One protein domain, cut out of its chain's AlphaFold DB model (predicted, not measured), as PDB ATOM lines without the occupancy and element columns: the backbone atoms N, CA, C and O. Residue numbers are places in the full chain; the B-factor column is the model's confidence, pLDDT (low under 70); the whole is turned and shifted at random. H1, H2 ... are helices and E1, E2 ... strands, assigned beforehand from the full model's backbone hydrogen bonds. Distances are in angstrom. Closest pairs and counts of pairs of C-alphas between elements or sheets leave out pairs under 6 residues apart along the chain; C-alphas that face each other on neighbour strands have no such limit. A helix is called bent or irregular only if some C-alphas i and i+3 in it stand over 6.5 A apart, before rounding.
ATOM      1  N   THR A  56     146.752 158.512 141.899       89.31
ATOM      2  CA  THR A  56     147.950 158.340 142.737       89.31
ATOM      3  C   THR A  56     147.766 157.227 143.772       89.31
ATOM      4  O   THR A  56     148.698 156.466 144.021       89.31
ATOM      5  N   ALA A  57     146.587 157.125 144.396       89.81
ATOM      6  CA  ALA A  57     146.285 156.067 145.360       89.81
ATOM      7  C   ALA A  57     146.248 154.684 144.695       89.81
ATOM      8  O   ALA A  57     146.838 153.741 145.219       89.81
ATOM      9  N   ASP A  58     145.624 154.590 143.520       90.00
ATOM     10  CA  ASP A  58     145.544 153.350 142.752       90.00
ATOM     11  C   ASP A  58     146.948 152.906 142.304       90.00
ATOM     12  O   ASP A  58     147.356 151.777 142.573       90.00
ATOM     13  N   SER A  59     147.739 153.804 141.699       91.38
ATOM     14  CA  SER A  59     149.111 153.502 141.268       91.38
ATOM     15  C   SER A  59     150.013 153.102 142.434       91.38
ATOM     16  O   SER A  59     150.855 152.214 142.284       91.38
ATOM     17  N   LEU A  60     149.809 153.693 143.615       93.19
ATOM     18  CA  LEU A  60     150.548 153.307 144.809       93.19
ATOM     19  C   LEU A  60     150.202 151.881 145.242       93.19
ATOM     20  O   LEU A  60     151.116 151.112 145.538       93.19
ATOM     21  N   GLY A  61     148.917 151.515 145.247       92.38
ATOM     22  CA  GLY A  61     148.493 150.146 145.549       92.38
ATOM     23  C   GLY A  61     149.139 149.128 144.602       92.38
ATOM     24  O   GLY A  61     149.591 148.065 145.032       92.38
ATOM     25  N   VAL A  62     149.287 149.496 143.326       92.81
ATOM     26  CA  VAL A  62     150.008 148.693 142.328       92.81
ATOM     27  C   VAL A  62     151.496 148.554 142.670       92.81
ATOM     28  O   VAL A  62     152.035 147.443 142.623       92.81
ATOM     29  N   SER A  63     152.168 149.641 143.065       94.50
ATOM     30  CA  SER A  63     153.573 149.600 143.501       94.50
ATOM     31  C   SER A  63     153.772 148.707 144.729       94.50
ATOM     32  O   SER A  63     154.734 147.941 144.784       94.50
ATOM     33  N   GLU A  64     152.867 148.769 145.709       93.94
ATOM     34  CA  GLU A  64     152.915 147.969 146.943       93.94
ATOM     35  C   GLU A  64     152.770 146.466 146.668       93.94
ATOM     36  O   GLU A  64     153.520 145.634 147.201       93.94
ATOM     37  N   ALA A  65     151.855 146.105 145.768       93.19
ATOM     38  CA  ALA A  65     151.720 144.737 145.288       93.19
ATOM     39  C   ALA A  65     152.983 144.278 144.536       93.19
ATOM     40  O   ALA A  65     153.479 143.174 144.777       93.19
ATOM     41  N   GLY A  66     153.551 145.139 143.681       93.56
ATOM     42  CA  GLY A  66     154.814 144.887 142.986       93.56
ATOM     43  C   GLY A  66     155.973 144.601 143.947       93.56
ATOM     44  O   GLY A  66     156.682 143.605 143.783       93.56
ATOM     45  N   VAL A  67     156.111 145.406 145.007       95.19
ATOM     46  CA  VAL A  67     157.090 145.192 146.091       95.19
ATOM     47  C   VAL A  67     156.909 143.828 146.730       95.19
ATOM     48  O   VAL A  67     157.876 143.078 146.858       95.19
ATOM     49  N   THR A  68     155.678 143.467 147.076       94.06
ATOM     50  CA  THR A  68     155.388 142.176 147.709       94.06
ATOM     51  C   THR A  68     155.790 141.005 146.806       94.06
ATOM     52  O   THR A  68     156.404 140.046 147.281       94.06
ATOM     53  N   ARG A  69     155.533 141.095 145.493       92.88
ATOM     54  CA  ARG A  69     155.914 140.052 144.522       92.88
ATOM     55  C   ARG A  69     157.429 139.921 144.368       92.88
ATOM     56  O   ARG A  69     157.941 138.803 144.372       92.88
ATOM     57  N   ILE A  70     158.155 141.035 144.277       94.12
ATOM     58  CA  ILE A  70     159.621 141.006 144.173       94.12
ATOM     59  C   ILE A  70     160.256 140.502 145.472       94.12
ATOM     60  O   ILE A  70     161.152 139.664 145.423       94.12
ATOM     61  N   LEU A  71     159.768 140.921 146.640       92.88
ATOM     62  CA  LEU A  71     160.257 140.404 147.922       92.88
ATOM     63  C   LEU A  71     160.001 138.898 148.074       92.88
ATOM     64  O   LEU A  71     160.875 138.177 148.554       92.88
ATOM     65  N   ALA A  72     158.842 138.404 147.629       90.31
ATOM     66  CA  ALA A  72     158.548 136.971 147.609       90.31
ATOM     67  C   ALA A  72     159.516 136.203 146.691       90.31
ATOM     68  O   ALA A  72     160.039 135.160 147.089       90.31
ATOM     69  N   LEU A  73     159.817 136.751 145.506       90.12
ATOM     70  CA  LEU A  73     160.805 136.193 144.580       90.12
ATOM     71  C   LEU A  73     162.205 136.144 145.211       90.12
ATOM     72  O   LEU A  73     162.857 135.103 145.168       90.12
ATOM     73  N   LEU A  74     162.653 137.236 145.838       89.88
ATOM     74  CA  LEU A  74     163.959 137.308 146.502       89.88
ATOM     75  C   LEU A  74     164.062 136.343 147.689       89.88
ATOM     76  O   LEU A  74     165.114 135.743 147.908       89.88
ATOM     77  N   LYS A  75     162.965 136.155 148.436       85.75
ATOM     78  CA  LYS A  75     162.888 135.182 149.534       85.75
ATOM     79  C   LYS A  75     162.996 133.747 149.016       85.75
ATOM     80  O   LYS A  75     163.647 132.921 149.650       85.75
ATOM     81  N   LYS A  76     162.363 133.454 147.877       83.44
ATOM     82  CA  LYS A  76     162.388 132.130 147.244       83.44
ATOM     83  C   LYS A  76     163.725 131.830 146.562       83.44
ATOM     84  O   LYS A  76     164.179 130.691 146.605       83.44
ATOM     85  N   TYR A  77     164.375 132.843 145.985       84.19
ATOM     86  CA  TYR A  77     165.656 132.726 145.282       84.19
ATOM     87  C   TYR A  77     166.736 133.616 145.914       84.19
ATOM     88  O   TYR A  77     167.077 134.672 145.373       84.19
ATOM     89  N   PRO A  78     167.355 133.166 147.021       80.56
ATOM     90  CA  PRO A  78     168.347 133.944 147.764       80.56
ATOM     91  C   PRO A  78     169.567 134.412 146.958       80.56
ATOM     92  O   PRO A  78     170.225 135.387 147.317       80.56
ATOM     93  N   VAL A  79     169.887 133.714 145.867       82.06
ATOM     94  CA  VAL A  79     170.974 134.067 144.944       82.06
ATOM     95  C   VAL A  79     170.711 135.423 144.283       82.06
ATOM     96  O   VAL A  79     171.629 136.237 144.183       82.06
ATOM     97  N   LEU A  80     169.460 135.693 143.893       86.69
ATOM     98  CA  LEU A  80     169.061 136.961 143.273       86.69
ATOM     99  C   LEU A  80     169.208 138.124 144.252       86.69
ATOM    100  O   LEU A  80     169.562 139.231 143.858       86.69
ATOM    101  N   ALA A  81     169.008 137.862 145.545       87.75
ATOM    102  CA  ALA A  81     169.107 138.877 146.583       87.75
ATOM    103  C   ALA A  81     170.537 139.432 146.741       87.75
ATOM    104  O   ALA A  81     170.701 140.547 147.225       87.75
ATOM    105  N   LYS A  82     171.570 138.705 146.290       84.88
ATOM    106  CA  LYS A  82     172.975 139.154 146.322       84.88
ATOM    107  C   LYS A  82     173.407 139.959 145.094       84.88
ATOM    108  O   LYS A  82     174.529 140.454 145.067       84.88
ATOM    109  N   GLN A  83     172.571 140.035 144.064       88.69
ATOM    110  CA  GLN A  83     172.926 140.579 142.755       88.69
ATOM    111  C   GLN A  83     171.997 141.736 142.392       88.69
ATOM    112  O   GLN A  83     170.812 141.695 142.706       88.69
ATOM    113  N   SER A  84     172.518 142.773 141.734       90.25
ATOM    114  CA  SER A  84     171.668 143.853 141.219       90.25
ATOM    115  C   SER A  84     170.663 143.308 140.199       90.25
ATOM    116  O   SER A  84     170.958 142.339 139.498       90.25
ATOM    117  N   ALA A  85     169.488 143.933 140.074       89.75
ATOM    118  CA  ALA A  85     168.468 143.492 139.112       89.75
ATOM    119  C   ALA A  85     168.997 143.424 137.670       89.75
ATOM    120  O   ALA A  85     168.601 142.551 136.901       89.75
ATOM    121  N   THR A  86     169.945 144.292 137.306       88.75
ATOM    122  CA  THR A  86     170.559 144.319 135.968       88.75
ATOM    123  C   THR A  86     171.422 143.087 135.674       88.75
ATOM    124  O   THR A  86     171.593 142.720 134.508       88.75
ATOM    125  N   THR A  87     171.939 142.424 136.713       88.81
ATOM    126  CA  THR A  87     172.788 141.229 136.604       88.81
ATOM    127  C   THR A  87     172.034 139.928 136.842       88.81
ATOM    128  O   THR A  87     172.628 138.857 136.710       88.81
ATOM    129  N   TRP A  88     170.724 139.987 137.113       89.44
ATOM    130  CA  TRP A  88     169.896 138.789 137.200       89.44
ATOM    131  C   TRP A  88     169.978 137.974 135.897       89.44
ATOM    132  O   TRP A  88     170.075 138.535 134.794       89.44
ATOM    133  N   PRO A  89     169.984 136.635 135.988       82.94
ATOM    134  CA  PRO A  89     170.215 135.792 134.827       82.94
ATOM    135  C   PRO A  89     169.088 135.930 133.800       82.94
ATOM    136  O   PRO A  89     167.908 135.948 134.141       82.94
ATOM    137  N   VAL A  90     169.468 135.985 132.519       74.94
ATOM    138  CA  VAL A  90     168.518 135.990 131.388       74.94
ATOM    139  C   VAL A  90     167.786 134.660 131.229       74.94
ATOM    140  O   VAL A  90     166.703 134.626 130.655       74.94
ATOM    141  N   SER A  91     168.385 133.567 131.715       73.38
ATOM    142  CA  SER A  91     167.810 132.229 131.658       73.38
ATOM    143  C   SER A  91     167.530 131.727 133.077       73.38
ATOM    144  O   SER A  91     168.464 131.595 133.864       73.38
ATOM    145  N   PRO A  92     166.282 131.388 133.421       63.47
ATOM    146  CA  PRO A  92     165.914 130.889 134.750       63.47
ATOM    147  C   PRO A  92     166.645 129.597 135.147       63.47
ATOM    148  O   PRO A  92     166.835 129.322 136.332       63.47
ATOM    149  N   SER A  93     167.097 128.818 134.157       63.16
ATOM    150  CA  SER A  93     167.826 127.561 134.353       63.16
ATOM    151  C   SER A  93     169.179 127.721 135.057       63.16
ATOM    152  O   SER A  93     169.648 126.764 135.664       63.16
ATOM    153  N   THR A  94     169.794 128.911 135.044       60.50
ATOM    154  CA  THR A  94     171.068 129.167 135.742       60.50
ATOM    155  C   THR A  94     170.902 129.598 137.201       60.50
ATOM    156  O   THR A  94     171.889 129.672 137.929       60.50
ATOM    157  N   ILE A  95     169.674 129.838 137.680       63.41
ATOM    158  CA  ILE A  95     169.434 130.167 139.099       63.41
ATOM    159  C   ILE A  95     169.637 128.930 139.985       63.41
ATOM    160  O   ILE A  95     170.110 129.051 141.113       63.41
ATOM    161  N   ALA A  96     169.351 127.735 139.457       54.88
ATOM    162  CA  ALA A  96     169.451 126.475 140.191       54.88
ATOM    163  C   ALA A  96     170.896 126.016 140.481       54.88
ATOM    164  O   ALA A  96     171.090 125.167 141.345       54.88
ATOM    165  N   THR A  97     171.913 126.550 139.792       50.88
ATOM    166  CA  THR A  97     173.291 126.017 139.829       50.88
ATOM    167  C   THR A  97     174.257 126.751 140.758       50.88
ATOM    168  O   THR A  97     175.401 126.327 140.891       50.88
ATOM    169  N   SER A  98     173.839 127.829 141.425       48.56
ATOM    170  CA  SER A  98     174.727 128.607 142.316       48.56
ATOM    171  C   SER A  98     174.553 128.304 143.807       48.56
ATOM    172  O   SER A  98     175.232 128.900 144.648       48.56
ATOM    173  N   THR A 110     162.931 124.955 140.086       69.56
ATOM    174  CA  THR A 110     163.082 125.681 138.833       69.56
ATOM    175  C   THR A 110     162.034 126.790 138.819       69.56
ATOM    176  O   THR A 110     160.879 126.523 139.170       69.56
ATOM    177  N   PRO A 111     162.424 128.041 138.518       78.69
ATOM    178  CA  PRO A 111     161.462 129.125 138.418       78.69
ATOM    179  C   PRO A 111     160.315 128.698 137.518       78.69
ATOM    180  O   PRO A 111     160.530 128.173 136.423       78.69
ATOM    181  N   THR A 112     159.092 128.897 137.997       82.75
ATOM    182  CA  THR A 112     157.905 128.722 137.162       82.75
ATOM    183  C   THR A 112     157.998 129.649 135.948       82.75
ATOM    184  O   THR A 112     158.771 130.613 135.934       82.75
ATOM    185  N   THR A 113     157.212 129.391 134.904       81.62
ATOM    186  CA  THR A 113     157.175 130.258 133.715       81.62
ATOM    187  C   THR A 113     156.877 131.717 134.079       81.62
ATOM    188  O   THR A 113     157.482 132.628 133.516       81.62
ATOM    189  N   GLU A 114     156.025 131.948 135.078       82.69
ATOM    190  CA  GLU A 114     155.689 133.292 135.559       82.69
ATOM    191  C   GLU A 114     156.832 133.950 136.338       82.69
ATOM    192  O   GLU A 114     157.171 135.105 136.087       82.69
ATOM    193  N   GLU A 115     157.502 133.215 137.226       86.50
ATOM    194  CA  GLU A 115     158.687 133.725 137.934       86.50
ATOM    195  C   GLU A 115     159.830 134.027 136.963       86.50
ATOM    196  O   GLU A 115     160.535 135.021 137.110       86.50
ATOM    197  N   SER A 116     159.969 133.210 135.923       85.62
ATOM    198  CA  SER A 116     160.930 133.407 134.842       85.62
ATOM    199  C   SER A 116     160.686 134.719 134.096       85.62
ATOM    200  O   SER A 116     161.615 135.508 133.912       85.62
ATOM    201  N   LYS A 117     159.431 134.994 133.714       86.69
ATOM    202  CA  LYS A 117     159.039 136.283 133.122       86.69
ATOM    203  C   LYS A 117     159.310 137.436 134.085       86.69
ATOM    204  O   LYS A 117     159.830 138.462 133.653       86.69
ATOM    205  N   LEU A 118     158.990 137.260 135.371       87.62
ATOM    206  CA  LEU A 118     159.226 138.260 136.411       87.62
ATOM    207  C   LEU A 118     160.708 138.630 136.495       87.62
ATOM    208  O   LEU A 118     161.033 139.812 136.450       87.62
ATOM    209  N   ILE A 119     161.607 137.645 136.537       87.88
ATOM    210  CA  ILE A 119     163.060 137.860 136.585       87.88
ATOM    211  C   ILE A 119     163.549 138.603 135.335       87.88
ATOM    212  O   ILE A 119     164.217 139.632 135.449       87.88
ATOM    213  N   VAL A 120     163.189 138.113 134.143       87.88
ATOM    214  CA  VAL A 120     163.667 138.670 132.866       87.88
ATOM    215  C   VAL A 120     163.173 140.101 132.650       87.88
ATOM    216  O   VAL A 120     163.957 140.962 132.255       87.88
ATOM    217  N   ARG A 121     161.896 140.382 132.934       88.56
ATOM    218  CA  ARG A 121     161.315 141.723 132.757       88.56
ATOM    219  C   ARG A 121     161.746 142.708 133.844       88.56
ATOM    220  O   ARG A 121     161.920 143.888 133.549       88.56
ATOM    221  N   SER A 122     161.965 142.241 135.077       89.69
ATOM    222  CA  SER A 122     162.499 143.090 136.155       89.69
ATOM    223  C   SER A 122     163.899 143.599 135.821       89.69
ATOM    224  O   SER A 122     164.219 144.749 136.095       89.69
ATOM    225  N   ARG A 123     164.722 142.771 135.165       88.81
ATOM    226  CA  ARG A 123     166.054 143.165 134.696       88.81
ATOM    227  C   ARG A 123     166.023 144.281 133.646       88.81
ATOM    228  O   ARG A 123     166.923 145.114 133.620       88.81
ATOM    229  N   SER A 124     165.046 144.261 132.743       87.62
ATOM    230  CA  SER A 124     164.926 145.211 131.628       87.62
ATOM    231  C   SER A 124     164.046 146.425 131.948       87.62
ATOM    232  O   SER A 124     163.726 147.186 131.034       87.62
ATOM    233  N   ALA A 125     163.645 146.607 133.215       90.38
ATOM    234  CA  ALA A 125     162.714 147.650 133.659       90.38
ATOM    235  C   ALA A 125     161.406 147.689 132.837       90.38
ATOM    236  O   ALA A 125     160.819 148.750 132.598       90.38
ATOM    237  N   GLN A 126     160.954 146.521 132.373       92.31
ATOM    238  CA  GLN A 126     159.707 146.384 131.627       92.31
ATOM    239  C   GLN A 126     158.504 146.396 132.573       92.31
ATOM    240  O   GLN A 126     158.613 146.018 133.736       92.31
ATOM    241  N   TRP A 127     157.348 146.821 132.063       91.69
ATOM    242  CA  TRP A 127     156.090 146.763 132.804       91.69
ATOM    243  C   TRP A 127     155.582 145.319 132.904       91.69
ATOM    244  O   TRP A 127     155.647 144.542 131.945       91.69
ATOM    245  N   LEU A 128     155.104 144.955 134.091       91.00
ATOM    246  CA  LEU A 128     154.523 143.662 134.415       91.00
ATOM    247  C   LEU A 128     153.150 143.829 135.045       91.00
ATOM    248  O   LEU A 128     152.980 144.611 135.975       91.00
ATOM    249  N   ASN A 129     152.203 143.002 134.620       90.06
ATOM    250  CA  ASN A 129     150.911 142.894 135.280       90.06
ATOM    251  C   ASN A 129     151.075 142.342 136.703       90.06
ATOM    252  O   ASN A 129     151.857 141.409 136.937       90.06
ATOM    253  N   ILE A 130     150.295 142.867 137.656       88.31
ATOM    254  CA  ILE A 130     150.227 142.307 139.021       88.31
ATOM    255  C   ILE A 130     149.804 140.837 138.991       88.31
ATOM    256  O   ILE A 130     150.275 140.041 139.803       88.31
ATOM    257  N   ASN A 131     148.955 140.458 138.044       82.31
ATOM    258  CA  ASN A 131     148.480 139.098 137.886       82.31
ATOM    259  C   ASN A 131     148.429 138.785 136.388       82.31
ATOM    260  O   ASN A 131     147.614 139.368 135.697       82.31
ATOM    261  N   ASP A 132     149.316 137.927 135.878       72.94
ATOM    262  CA  ASP A 132     149.322 137.522 134.454       72.94
ATOM    263  C   ASP A 132     148.406 136.301 134.214       72.94
ATOM    264  O   ASP A 132     148.189 135.896 133.076       72.94
ATOM    265  N   THR A 133     147.889 135.692 135.291       70.44
ATOM    266  CA  THR A 133     147.134 134.429 135.250       70.44
ATOM    267  C   THR A 133     145.620 134.596 135.226       70.44
ATOM    268  O   THR A 133     144.926 133.654 134.854       70.44
ATOM    269  N   ASP A 134     145.103 135.762 135.607       67.50
ATOM    270  CA  ASP A 134     143.661 135.991 135.721       67.50
ATOM    271  C   ASP A 134     143.124 136.732 134.502       67.50
ATOM    272  O   ASP A 134     143.778 137.654 134.027       67.50
ATOM    273  N   ALA A 135     141.940 136.380 133.999       63.16
ATOM    274  CA  ALA A 135     141.331 137.074 132.852       63.16
ATOM    275  C   ALA A 135     141.091 138.572 133.141       63.16
ATOM    276  O   ALA A 135     141.102 139.398 132.222       63.16
ATOM    277  N   ASP A 136     141.000 138.908 134.430       64.94
ATOM    278  CA  ASP A 136     140.831 140.254 134.974       64.94
ATOM    279  C   ASP A 136     142.167 140.984 135.213       64.94
ATOM    280  O   ASP A 136     142.205 142.058 135.818       64.94
ATOM    281  N   TRP A 137     143.287 140.468 134.679       65.56
ATOM    282  CA  TRP A 137     144.600 141.137 134.713       65.56
ATOM    283  C   TRP A 137     144.545 142.598 134.244       65.56
ATOM    284  O   TRP A 137     145.335 143.440 134.667       65.56
ATOM    285  N   ARG A 138     143.557 142.897 133.398       61.84
ATOM    286  CA  ARG A 138     143.241 144.201 132.817       61.84
ATOM    287  C   ARG A 138     142.845 145.278 133.829       61.84
ATOM    288  O   ARG A 138     142.872 146.452 133.445       61.84
ATOM    289  N   GLU A 139     142.470 144.911 135.053       70.38
ATOM    290  CA  GLU A 139     141.974 145.836 136.083       70.38
ATOM    291  C   GLU A 139     142.996 146.129 137.187       70.38
ATOM    292  O   GLU A 139     142.911 147.160 137.850       70.38
ATOM    293  N   LEU A 140     143.996 145.263 137.359       78.19
ATOM    294  CA  LEU A 140     144.897 145.310 138.513       78.19
ATOM    295  C   LEU A 140     146.105 146.239 138.319       78.19
ATOM    296  O   LEU A 140     146.822 146.492 139.275       78.19
ATOM    297  N   GLY A 141     146.328 146.786 137.123       89.00
ATOM    298  CA  GLY A 141     147.461 147.675 136.843       89.00
ATOM    299  C   GLY A 141     148.796 146.946 136.654       89.00
ATOM    300  O   GLY A 141     148.889 145.716 136.682       89.00
ATOM    301  N   GLU A 142     149.847 147.732 136.425       91.75
ATOM    302  CA  GLU A 142     151.177 147.231 136.082       91.75
ATOM    303  C   GLU A 142     152.269 147.856 136.944       91.75
ATOM    304  O   GLU A 142     152.232 149.045 137.255       91.75
ATOM    305  N   PHE A 143     153.295 147.077 137.269       95.06
ATOM    306  CA  PHE A 143     154.474 147.545 137.987       95.06
ATOM    307  C   PHE A 143     155.758 147.218 137.223       95.06
ATOM    308  O   PHE A 143     155.800 146.293 136.414       95.06
ATOM    309  N   ARG A 144     156.832 147.957 137.493       94.94
ATOM    310  CA  ARG A 144     158.181 147.660 137.005       94.94
ATOM    311  C   ARG A 144     159.211 147.885 138.098       94.94
ATOM    312  O   ARG A 144     159.065 148.780 138.929       94.94
ATOM    313  N   VAL A 145     160.272 147.088 138.075       95.69
ATOM    314  CA  VAL A 145     161.444 147.319 138.925       95.69
ATOM    315  C   VAL A 145     162.296 148.397 138.267       95.69
ATOM    316  O   VAL A 145     162.736 148.223 137.133       95.69
ATOM    317  N   VAL A 146     162.499 149.511 138.966       95.44
ATOM    318  CA  VAL A 146     163.336 150.626 138.500       95.44
ATOM    319  C   VAL A 146     164.788 150.362 138.862       95.44
ATOM    320  O   VAL A 146     165.671 150.423 138.009       95.44
ATOM    321  N   SER A 147     165.037 150.037 140.131       94.94
ATOM    322  CA  SER A 147     166.374 149.755 140.635       94.94
ATOM    323  C   SER A 147     166.333 148.718 141.759       94.94
ATOM    324  O   SER A 147     165.406 148.667 142.570       94.94
ATOM    325  N   TYR A 148     167.345 147.851 141.789       94.81
ATOM    326  CA  TYR A 148     167.628 146.977 142.922       94.81
ATOM    327  C   TYR A 148     169.134 146.949 143.147       94.81
ATOM    328  O   TYR A 148     169.896 146.486 142.288       94.81
ATOM    329  N   GLU A 149     169.546 147.450 144.302       92.88
ATOM    330  CA  GLU A 149     170.942 147.580 144.696       92.88
ATOM    331  C   GLU A 149     171.162 146.774 145.983       92.88
ATOM    332  O   GLU A 149     170.743 147.204 147.067       92.88
ATOM    333  N   PRO A 150     171.768 145.576 145.888       89.06
ATOM    334  CA  PRO A 150     172.158 144.831 147.071       89.06
ATOM    335  C   PRO A 150     173.338 145.531 147.741       89.06
ATOM    336  O   PRO A 150     174.304 145.915 147.084       89.06
ATOM    337  N   ASN A 151     173.290 145.670 149.062       83.31
ATOM    338  CA  ASN A 151     174.404 146.259 149.794       83.31
ATOM    339  C   ASN A 151     175.493 145.210 150.063       83.31
ATOM    340  O   ASN A 151     175.235 144.148 150.641       83.31
ATOM    341  N   THR A 152     176.709 145.509 149.608       76.06
ATOM    342  CA  THR A 152     177.909 144.691 149.810       76.06
ATOM    343  C   THR A 152     178.899 145.442 150.702       76.06
ATOM    344  O   THR A 152     179.242 146.576 150.362       76.06
ATOM    345  N   PRO A 153     179.426 144.827 151.782       70.06
ATOM    346  CA  PRO A 153     179.329 143.406 152.147       70.06
ATOM    347  C   PRO A 153     178.043 143.027 152.913       70.06
ATOM    348  O   PRO A 153     177.519 143.799 153.705       70.06
ATOM    349  N   THR A 154     177.547 141.802 152.697       66.94
ATOM    350  CA  THR A 154     176.436 141.209 153.470       66.94
ATOM    351  C   THR A 154     176.932 140.820 154.873       66.94
ATOM    352  O   THR A 154     177.967 140.150 154.947       66.94
ATOM    353  N   PRO A 155     176.232 141.149 155.981       71.06
ATOM    354  CA  PRO A 155     174.880 141.711 156.070       71.06
ATOM    355  C   PRO A 155     174.809 143.230 155.846       71.06
ATOM    356  O   PRO A 155     175.573 143.990 156.433       71.06
ATOM    357  N   GLY A 156     173.846 143.664 155.025       81.00
ATOM    358  CA  GLY A 156     173.666 145.066 154.630       81.00
ATOM    359  C   GLY A 156     172.215 145.409 154.268       81.00
ATOM    360  O   GLY A 156     171.383 144.522 154.077       81.00
ATOM    361  N   MET A 157     171.906 146.708 154.203       86.62
ATOM    362  CA  MET A 157     170.589 147.240 153.810       86.62
ATOM    363  C   MET A 157     170.476 147.330 152.291       86.62
ATOM    364  O   MET A 157     171.139 148.174 151.700       86.62
ATOM    365  N   SER A 158     169.644 146.501 151.672       91.06
ATOM    366  CA  SER A 158     169.369 146.575 150.236       91.06
ATOM    367  C   SER A 158     168.276 147.586 149.937       91.06
ATOM    368  O   SER A 158     167.326 147.722 150.712       91.06
ATOM    369  N   LYS A 159     168.398 148.256 148.790       94.44
ATOM    370  CA  LYS A 159     167.425 149.230 148.296       94.44
ATOM    371  C   LYS A 159     166.691 148.661 147.085       94.44
ATOM    372  O   LYS A 159     167.324 148.166 146.151       94.44
ATOM    373  N   LEU A 160     165.363 148.729 147.109       95.31
ATOM    374  CA  LEU A 160     164.486 148.324 146.011       95.31
ATOM    375  C   LEU A 160     163.557 149.482 145.657       95.31
ATOM    376  O   LEU A 160     162.878 150.016 146.532       95.31
ATOM    377  N   GLU A 161     163.510 149.834 144.378       96.50
ATOM    378  CA  GLU A 161     162.653 150.876 143.824       96.50
ATOM    379  C   GLU A 161     161.726 150.269 142.774       96.50
ATOM    380  O   GLU A 161     162.170 149.633 141.812       96.50
ATOM    381  N   ILE A 162     160.425 150.445 142.981       96.00
ATOM    382  CA  ILE A 162     159.375 149.923 142.112       96.00
ATOM    383  C   ILE A 162     158.435 151.049 141.735       96.00
ATOM    384  O   ILE A 162     157.965 151.802 142.583       96.00
ATOM    385  N   GLU A 163     158.118 151.115 140.454       95.62
ATOM    386  CA  GLU A 163     157.075 151.981 139.935       95.62
ATOM    387  C   GLU A 163     155.824 151.174 139.643       95.62
ATOM    388  O   GLU A 163     155.897 150.087 139.076       95.62
ATOM    389  N   GLY A 164     154.680 151.731 140.006       94.69
ATOM    390  CA  GLY A 164     153.357 151.207 139.716       94.69
ATOM    391  C   GLY A 164     152.580 152.217 138.893       94.69
ATOM    392  O   GLY A 164     152.727 153.430 139.072       94.69
ATOM    393  N   ARG A 165     151.765 151.714 137.974       92.00
ATOM    394  CA  ARG A 165     150.797 152.496 137.213       92.00
ATOM    395  C   ARG A 165     149.452 151.795 137.239       92.00
ATOM    396  O   ARG A 165     149.333 150.629 136.856       92.00
ATOM    397  N   ALA A 166     148.437 152.512 137.693       88.12
ATOM    398  CA  ALA A 166     147.062 152.073 137.597       88.12
ATOM    399  C   ALA A 166     146.486 152.402 136.219       88.12
ATOM    400  O   ALA A 166     146.886 153.352 135.536       88.12
ATOM    401  N   ARG A 167     145.517 151.596 135.795       76.31
ATOM    402  CA  ARG A 167     144.788 151.853 134.558       76.31
ATOM    403  C   ARG A 167     143.793 152.995 134.771       76.31
ATOM    404  O   ARG A 167     143.141 153.077 135.807       76.31
ATOM    405  N   SER A 168     143.643 153.859 133.767       69.00
ATOM    406  CA  SER A 168     142.585 154.868 133.771       69.00
ATOM    407  C   SER A 168     141.228 154.174 133.630       69.00
ATOM    408  O   SER A 168     140.972 153.479 132.646       69.00
ATOM    409  N   GLN A 169     140.346 154.358 134.616       60.59
ATOM    410  CA  GLN A 169     139.024 153.720 134.659       60.59
ATOM    411  C   GLN A 169     138.137 154.100 133.455       60.59
ATOM    412  O   GLN A 169     137.217 153.366 133.105       60.59
ATOM    413  N   ASN A 170     138.449 155.211 132.779       59.53
ATOM    414  CA  ASN A 170     137.716 155.668 131.598       59.53
ATOM    415  C   ASN A 170     137.970 154.800 130.349       59.53
ATOM    416  O   ASN A 170     137.147 154.814 129.438       59.53
ATOM    417  N   ASP A 171     139.038 153.993 130.329       54.34
ATOM    418  CA  ASP A 171     139.432 153.172 129.170       54.34
ATOM    419  C   ASP A 171     139.010 151.695 129.299       54.34
ATOM    420  O   ASP A 171     139.359 150.854 128.464       54.34
ATOM    421  N   GLY A 184     147.027 154.985 132.226       64.62
ATOM    422  CA  GLY A 184     147.071 156.355 132.717       64.62
ATOM    423  C   GLY A 184     148.522 156.791 132.925       64.62
ATOM    424  O   GLY A 184     149.359 156.002 133.357       64.62
ATOM    425  N   ASN A 185     148.819 158.064 132.664       70.19
ATOM    426  CA  ASN A 185     150.160 158.630 132.870       70.19
ATOM    427  C   ASN A 185     150.537 158.766 134.358       70.19
ATOM    428  O   ASN A 185     151.621 159.246 134.672       70.19
ATOM    429  N   SER A 186     149.646 158.394 135.284       80.69
ATOM    430  CA  SER A 186     149.923 158.461 136.716       80.69
ATOM    431  C   SER A 186     150.780 157.268 137.124       80.69
ATOM    432  O   SER A 186     150.276 156.172 137.359       80.69
ATOM    433  N   THR A 187     152.088 157.480 137.191       89.94
ATOM    434  CA  THR A 187     153.044 156.535 137.767       89.94
ATOM    435  C   THR A 187     153.395 156.969 139.186       89.94
ATOM    436  O   THR A 187     153.494 158.157 139.492       89.94
ATOM    437  N   THR A 188     153.588 156.006 140.081       92.75
ATOM    438  CA  THR A 188     154.076 156.268 141.440       92.75
ATOM    439  C   THR A 188     155.255 155.372 141.757       92.75
ATOM    440  O   THR A 188     155.153 154.149 141.657       92.75
ATOM    441  N   ALA A 189     156.364 155.977 142.178       93.69
ATOM    442  CA  ALA A 189     157.566 155.268 142.587       93.69
ATOM    443  C   ALA A 189     157.587 155.049 144.105       93.69
ATOM    444  O   ALA A 189     157.343 155.960 144.909       93.69
ATOM    445  N   LEU A 190     157.900 153.819 144.491       95.12
ATOM    446  CA  LEU A 190     158.043 153.376 145.862       95.12
ATOM    447  C   LEU A 190     159.453 152.825 146.062       95.12
ATOM    448  O   LEU A 190     159.831 151.838 145.433       95.12
ATOM    449  N   ALA A 191     160.203 153.445 146.973       95.12
ATOM    450  CA  ALA A 191     161.516 152.978 147.389       95.12
ATOM    451  C   ALA A 191     161.433 152.395 148.803       95.12
ATOM    452  O   ALA A 191     160.956 153.055 149.737       95.12
ATOM    453  N   ILE A 192     161.914 151.164 148.959       94.69
ATOM    454  CA  ILE A 192     162.009 150.482 150.248       94.69
ATOM    455  C   ILE A 192     163.444 150.058 150.536       94.69
ATOM    456  O   ILE A 192     164.203 149.701 149.631       94.69
ATOM    457  N   GLU A 193     163.788 150.048 151.820       94.25
ATOM    458  CA  GLU A 193     165.061 149.515 152.294       94.25
ATOM    459  C   GLU A 193     164.819 148.380 153.287       94.25
ATOM    460  O   GLU A 193     164.071 148.514 154.266       94.25
ATOM    461  N   PHE A 194     165.472 147.249 153.046       91.31
ATOM    462  CA  PHE A 194     165.346 146.060 153.881       91.31
ATOM    463  C   PHE A 194     166.710 145.401 154.104       91.31
ATOM    464  O   PHE A 194     167.542 145.361 153.197       91.31
ATOM    465  N   PRO A 195     166.971 144.870 155.309       89.81
ATOM    466  CA  PRO A 195     168.226 144.196 155.585       89.81
ATOM    467  C   PRO A 195     168.230 142.811 154.942       89.81
ATOM    468  O   PRO A 195     167.277 142.037 155.075       89.81
ATOM    469  N   ILE A 196     169.341 142.482 154.293       85.00
ATOM    470  CA  ILE A 196     169.661 141.119 153.891       85.00
ATOM    471  C   ILE A 196     170.617 140.567 154.931       85.00
ATOM    472  O   ILE A 196     171.799 140.915 154.962       85.00
ATOM    473  N   ASN A 197     170.100 139.697 155.790       82.38
ATOM    474  CA  ASN A 197     170.942 138.980 156.726       82.38
ATOM    475  C   ASN A 197     171.613 137.839 155.964       82.38
ATOM    476  O   ASN A 197     170.930 137.005 155.359       82.38
ATOM    477  N   SER A 198     172.944 137.775 156.005       69.19
ATOM    478  CA  SER A 198     173.632 136.525 155.718       69.19
ATOM    479  C   SER A 198     173.132 135.536 156.763       69.19
ATOM    480  O   SER A 198     173.450 135.653 157.944       69.19
ATOM    481  N   GLY A 199     172.280 134.597 156.351       63.88
ATOM    482  CA  GLY A 199     172.023 133.443 157.192       63.88
ATOM    483  C   GLY A 199     173.382 132.871 157.539       63.88
ATOM    484  O   GLY A 199     174.178 132.625 156.627       63.88
ATOM    485  N   ALA A 200     173.680 132.716 158.830       53.00
ATOM    486  CA  ALA A 200     174.765 131.834 159.207       53.00
ATOM    487  C   ALA A 200     174.483 130.536 158.452       53.00
ATOM    488  O   ALA A 200     173.384 129.986 158.590       53.00
ATOM    489  N   SER A 201     175.406 130.097 157.585       53.22
ATOM    490  CA  SER A 201     175.340 128.723 157.104       53.22
ATOM    491  C   SER A 201     175.139 127.903 158.369       53.22
ATOM    492  O   SER A 201     175.964 128.056 159.276       53.22
ATOM    493  N   PRO A 202     174.037 127.138 158.511       49.47
ATOM    494  CA  PRO A 202     173.920 126.219 159.607       49.47
ATOM    495  C   PRO A 202     175.206 125.430 159.481       49.47
ATOM    496  O   PRO A 202     175.491 124.845 158.431       49.47
ATOM    497  N   ALA A 532     169.422 129.969 155.245       50.91
ATOM    498  CA  ALA A 532     168.497 130.944 154.711       50.91
ATOM    499  C   ALA A 532     169.089 132.333 154.873       50.91
ATOM    500  O   ALA A 532     169.205 132.862 155.977       50.91
ATOM    501  N   ILE A 533     169.425 132.953 153.748       53.41
ATOM    502  CA  ILE A 533     169.466 134.410 153.692       53.41
ATOM    503  C   ILE A 533     168.083 134.885 154.117       53.41
ATOM    504  O   ILE A 533     167.085 134.611 153.450       53.41
ATOM    505  N   SER A 534     168.024 135.531 155.276       63.53
ATOM    506  CA  SER A 534     166.777 136.038 155.824       63.53
ATOM    507  C   SER A 534     166.636 137.483 155.385       63.53
ATOM    508  O   SER A 534     167.425 138.342 155.782       63.53
ATOM    509  N   ILE A 535     165.603 137.757 154.596       71.94
ATOM    510  CA  ILE A 535     165.132 139.121 154.366       71.94
ATOM    511  C   ILE A 535     164.502 139.585 155.680       71.94
ATOM    512  O   ILE A 535     163.567 138.953 156.171       71.94
ATOM    513  N   GLY A 536     165.062 140.617 156.309       72.94
ATOM    514  CA  GLY A 536     164.482 141.170 157.531       72.94
ATOM    515  C   GLY A 536     163.325 142.128 157.245       72.94
ATOM    516  O   GLY A 536     162.997 142.423 156.098       72.94
ATOM    517  N   SER A 537     162.697 142.621 158.311       79.25
ATOM    518  CA  SER A 537     161.596 143.584 158.220       79.25
ATOM    519  C   SER A 537     162.022 144.852 157.476       79.25
ATOM    520  O   SER A 537     163.113 145.372 157.736       79.25
ATOM    521  N   ILE A 538     161.133 145.391 156.641       77.88
ATOM    522  CA  ILE A 538     161.336 146.680 155.970       77.88
ATOM    523  C   ILE A 538     161.604 147.760 157.029       77.88
ATOM    524  O   ILE A 538     160.867 147.862 158.010       77.88
ATOM    525  N   LYS A 539     162.687 148.528 156.870       78.94
ATOM    526  CA  LYS A 539     163.107 149.548 157.850       78.94
ATOM    527  C   LYS A 539     162.613 150.938 157.498       78.94
ATOM    528  O   LYS A 539     162.342 151.726 158.400       78.94
ATOM    529  N   SER A 540     162.507 151.233 156.210       77.38
ATOM    530  CA  SER A 540     162.064 152.528 155.716       77.38
ATOM    531  C   SER A 540     161.166 152.346 154.494       77.38
ATOM    532  O   SER A 540     161.348 151.440 153.678       77.38
ATOM    533  N   TRP A 541     160.157 153.207 154.422       74.94
ATOM    534  CA  TRP A 541     159.222 153.330 153.313       74.94
ATOM    535  C   TRP A 541     159.255 154.780 152.861       74.94
ATOM    536  O   TRP A 541     158.991 155.679 153.664       74.94
ATOM    537  N   ARG A 542     159.576 155.030 151.591       81.19
ATOM    538  CA  ARG A 542     159.563 156.384 151.042       81.19
ATOM    539  C   ARG A 542     158.848 156.411 149.702       81.19
ATOM    540  O   ARG A 542     159.206 155.697 148.772       81.19
ATOM    541  N   ARG A 543     157.865 157.305 149.602       78.31
ATOM    542  CA  ARG A 543     157.271 157.698 148.322       78.31
ATOM    543  C   ARG A 543     158.221 158.678 147.644       78.31
ATOM    544  O   ARG A 543     158.607 159.675 148.260       78.31
ATOM    545  N   GLN A 544     158.601 158.408 146.404       71.69
ATOM    546  CA  GLN A 544     159.167 159.444 145.546       71.69
ATOM    547  C   GLN A 544     157.995 160.145 144.866       71.69
ATOM    548  O   GLN A 544     157.089 159.493 144.347       71.69
ATOM    549  N   GLY A 545     157.962 161.477 144.957       51.00
ATOM    550  CA  GLY A 545     156.960 162.262 144.240       51.00
ATOM    551  C   GLY A 545     157.024 161.924 142.753       51.00
ATOM    552  O   GLY A 545     158.124 161.758 142.224       51.00
ATOM    553  N   ALA A 546     155.858 161.782 142.120       50.28
ATOM    554  CA  ALA A 546     155.765 161.591 140.679       50.28
ATOM    555  C   ALA A 546     156.535 162.719 139.971       50.28
ATOM    556  O   ALA A 546     156.377 163.887 140.344       50.28
ATOM    557  N   GLN A 547     157.408 162.349 139.031       44.31
ATOM    558  CA  GLN A 547     158.102 163.301 138.159       44.31
ATOM    559  C   GLN A 547     157.215 163.732 137.000       44.31
ATOM    560  O   GLN A 547     156.440 162.880 136.508       44.31
TER     561      GLN A 547
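What this domain is: This is residues 56 to 98, 110 to 171, 184 to 202 and 532 to 547 of the 547 residues of an uncharacterized protein of Chamaesiphon polymorphus CCALA 037 (UniProt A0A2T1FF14). A twisted sheet of four antiparallel strands, in the order E1 E2 E3 E4, has the long helix H1 packed over one face. H4 stands up over E1 on the same face, short H2 follows H1 at a corner, and H3 lies near H2 and H4. The 140 printed residues hold five named helices, then four named strands, a mixed class. The whole is compact, with a radius of gyration of the C-alphas of 15.2 A, and spans 54 by 32 by 21 A.

Where its parts are: Find C-alpha 56 at (147.950, 158.340, 142.737); from there H1, residues 56 to 76, runs 30.3 A. Next come H2, residues 78 to 81, H3, 92 to 97, H4, 113 to 123, and H5, 135 to 138, irregular with C-alphas 135 and 138 7.4 A apart. Then find E1, residues 142 to 149, E2, 156 to 167 and 35.8 A long, and E3, 184 to 197 and 38.1 A long. E4, residues 540 to 544, ends at C-alpha 544, (159.167, 159.444, 145.546).

How they stand to each other: Look for N 144 and O 163, 2.8 A apart within hydrogen-bond range, in the hairpin E1 and E2. Within hydrogen-bond range are also N 190 and O 162, 2.8 A apart, across the antiparallel neighbours E2 and E3, and N 191 and O 542, 3.0 A apart, across the antiparallel neighbours E3 and E4. H1 is on the sheet, making two layers, a helix on one face; its closest C-alphas to E2 are Ser 63 and Gly 164, 4.1 A. H4's height over the sheet is 11.6 A. H1, with residues 74 to 75 alone, and H2 only just touch, only at the corner, with 3 pairs of C-alphas within 8 A, Leu 74 and Ala 81 closest at 5.4 A. Every O i to N i+4 pair is within range in H1 and H4; H3 has 0 of 2, and 1 of 3 for O i to N i+3.

The domain as a whole: Cuts leave C-alpha gaps of 12.5 A from 98 to 110, 9.0 A from 171 to 184 and 8.7 A from 202 to 532. The link H4 to H5 is long. Mean pLDDT of the printed part is 80.9; 30 residues are under 70, among them 92 to 98.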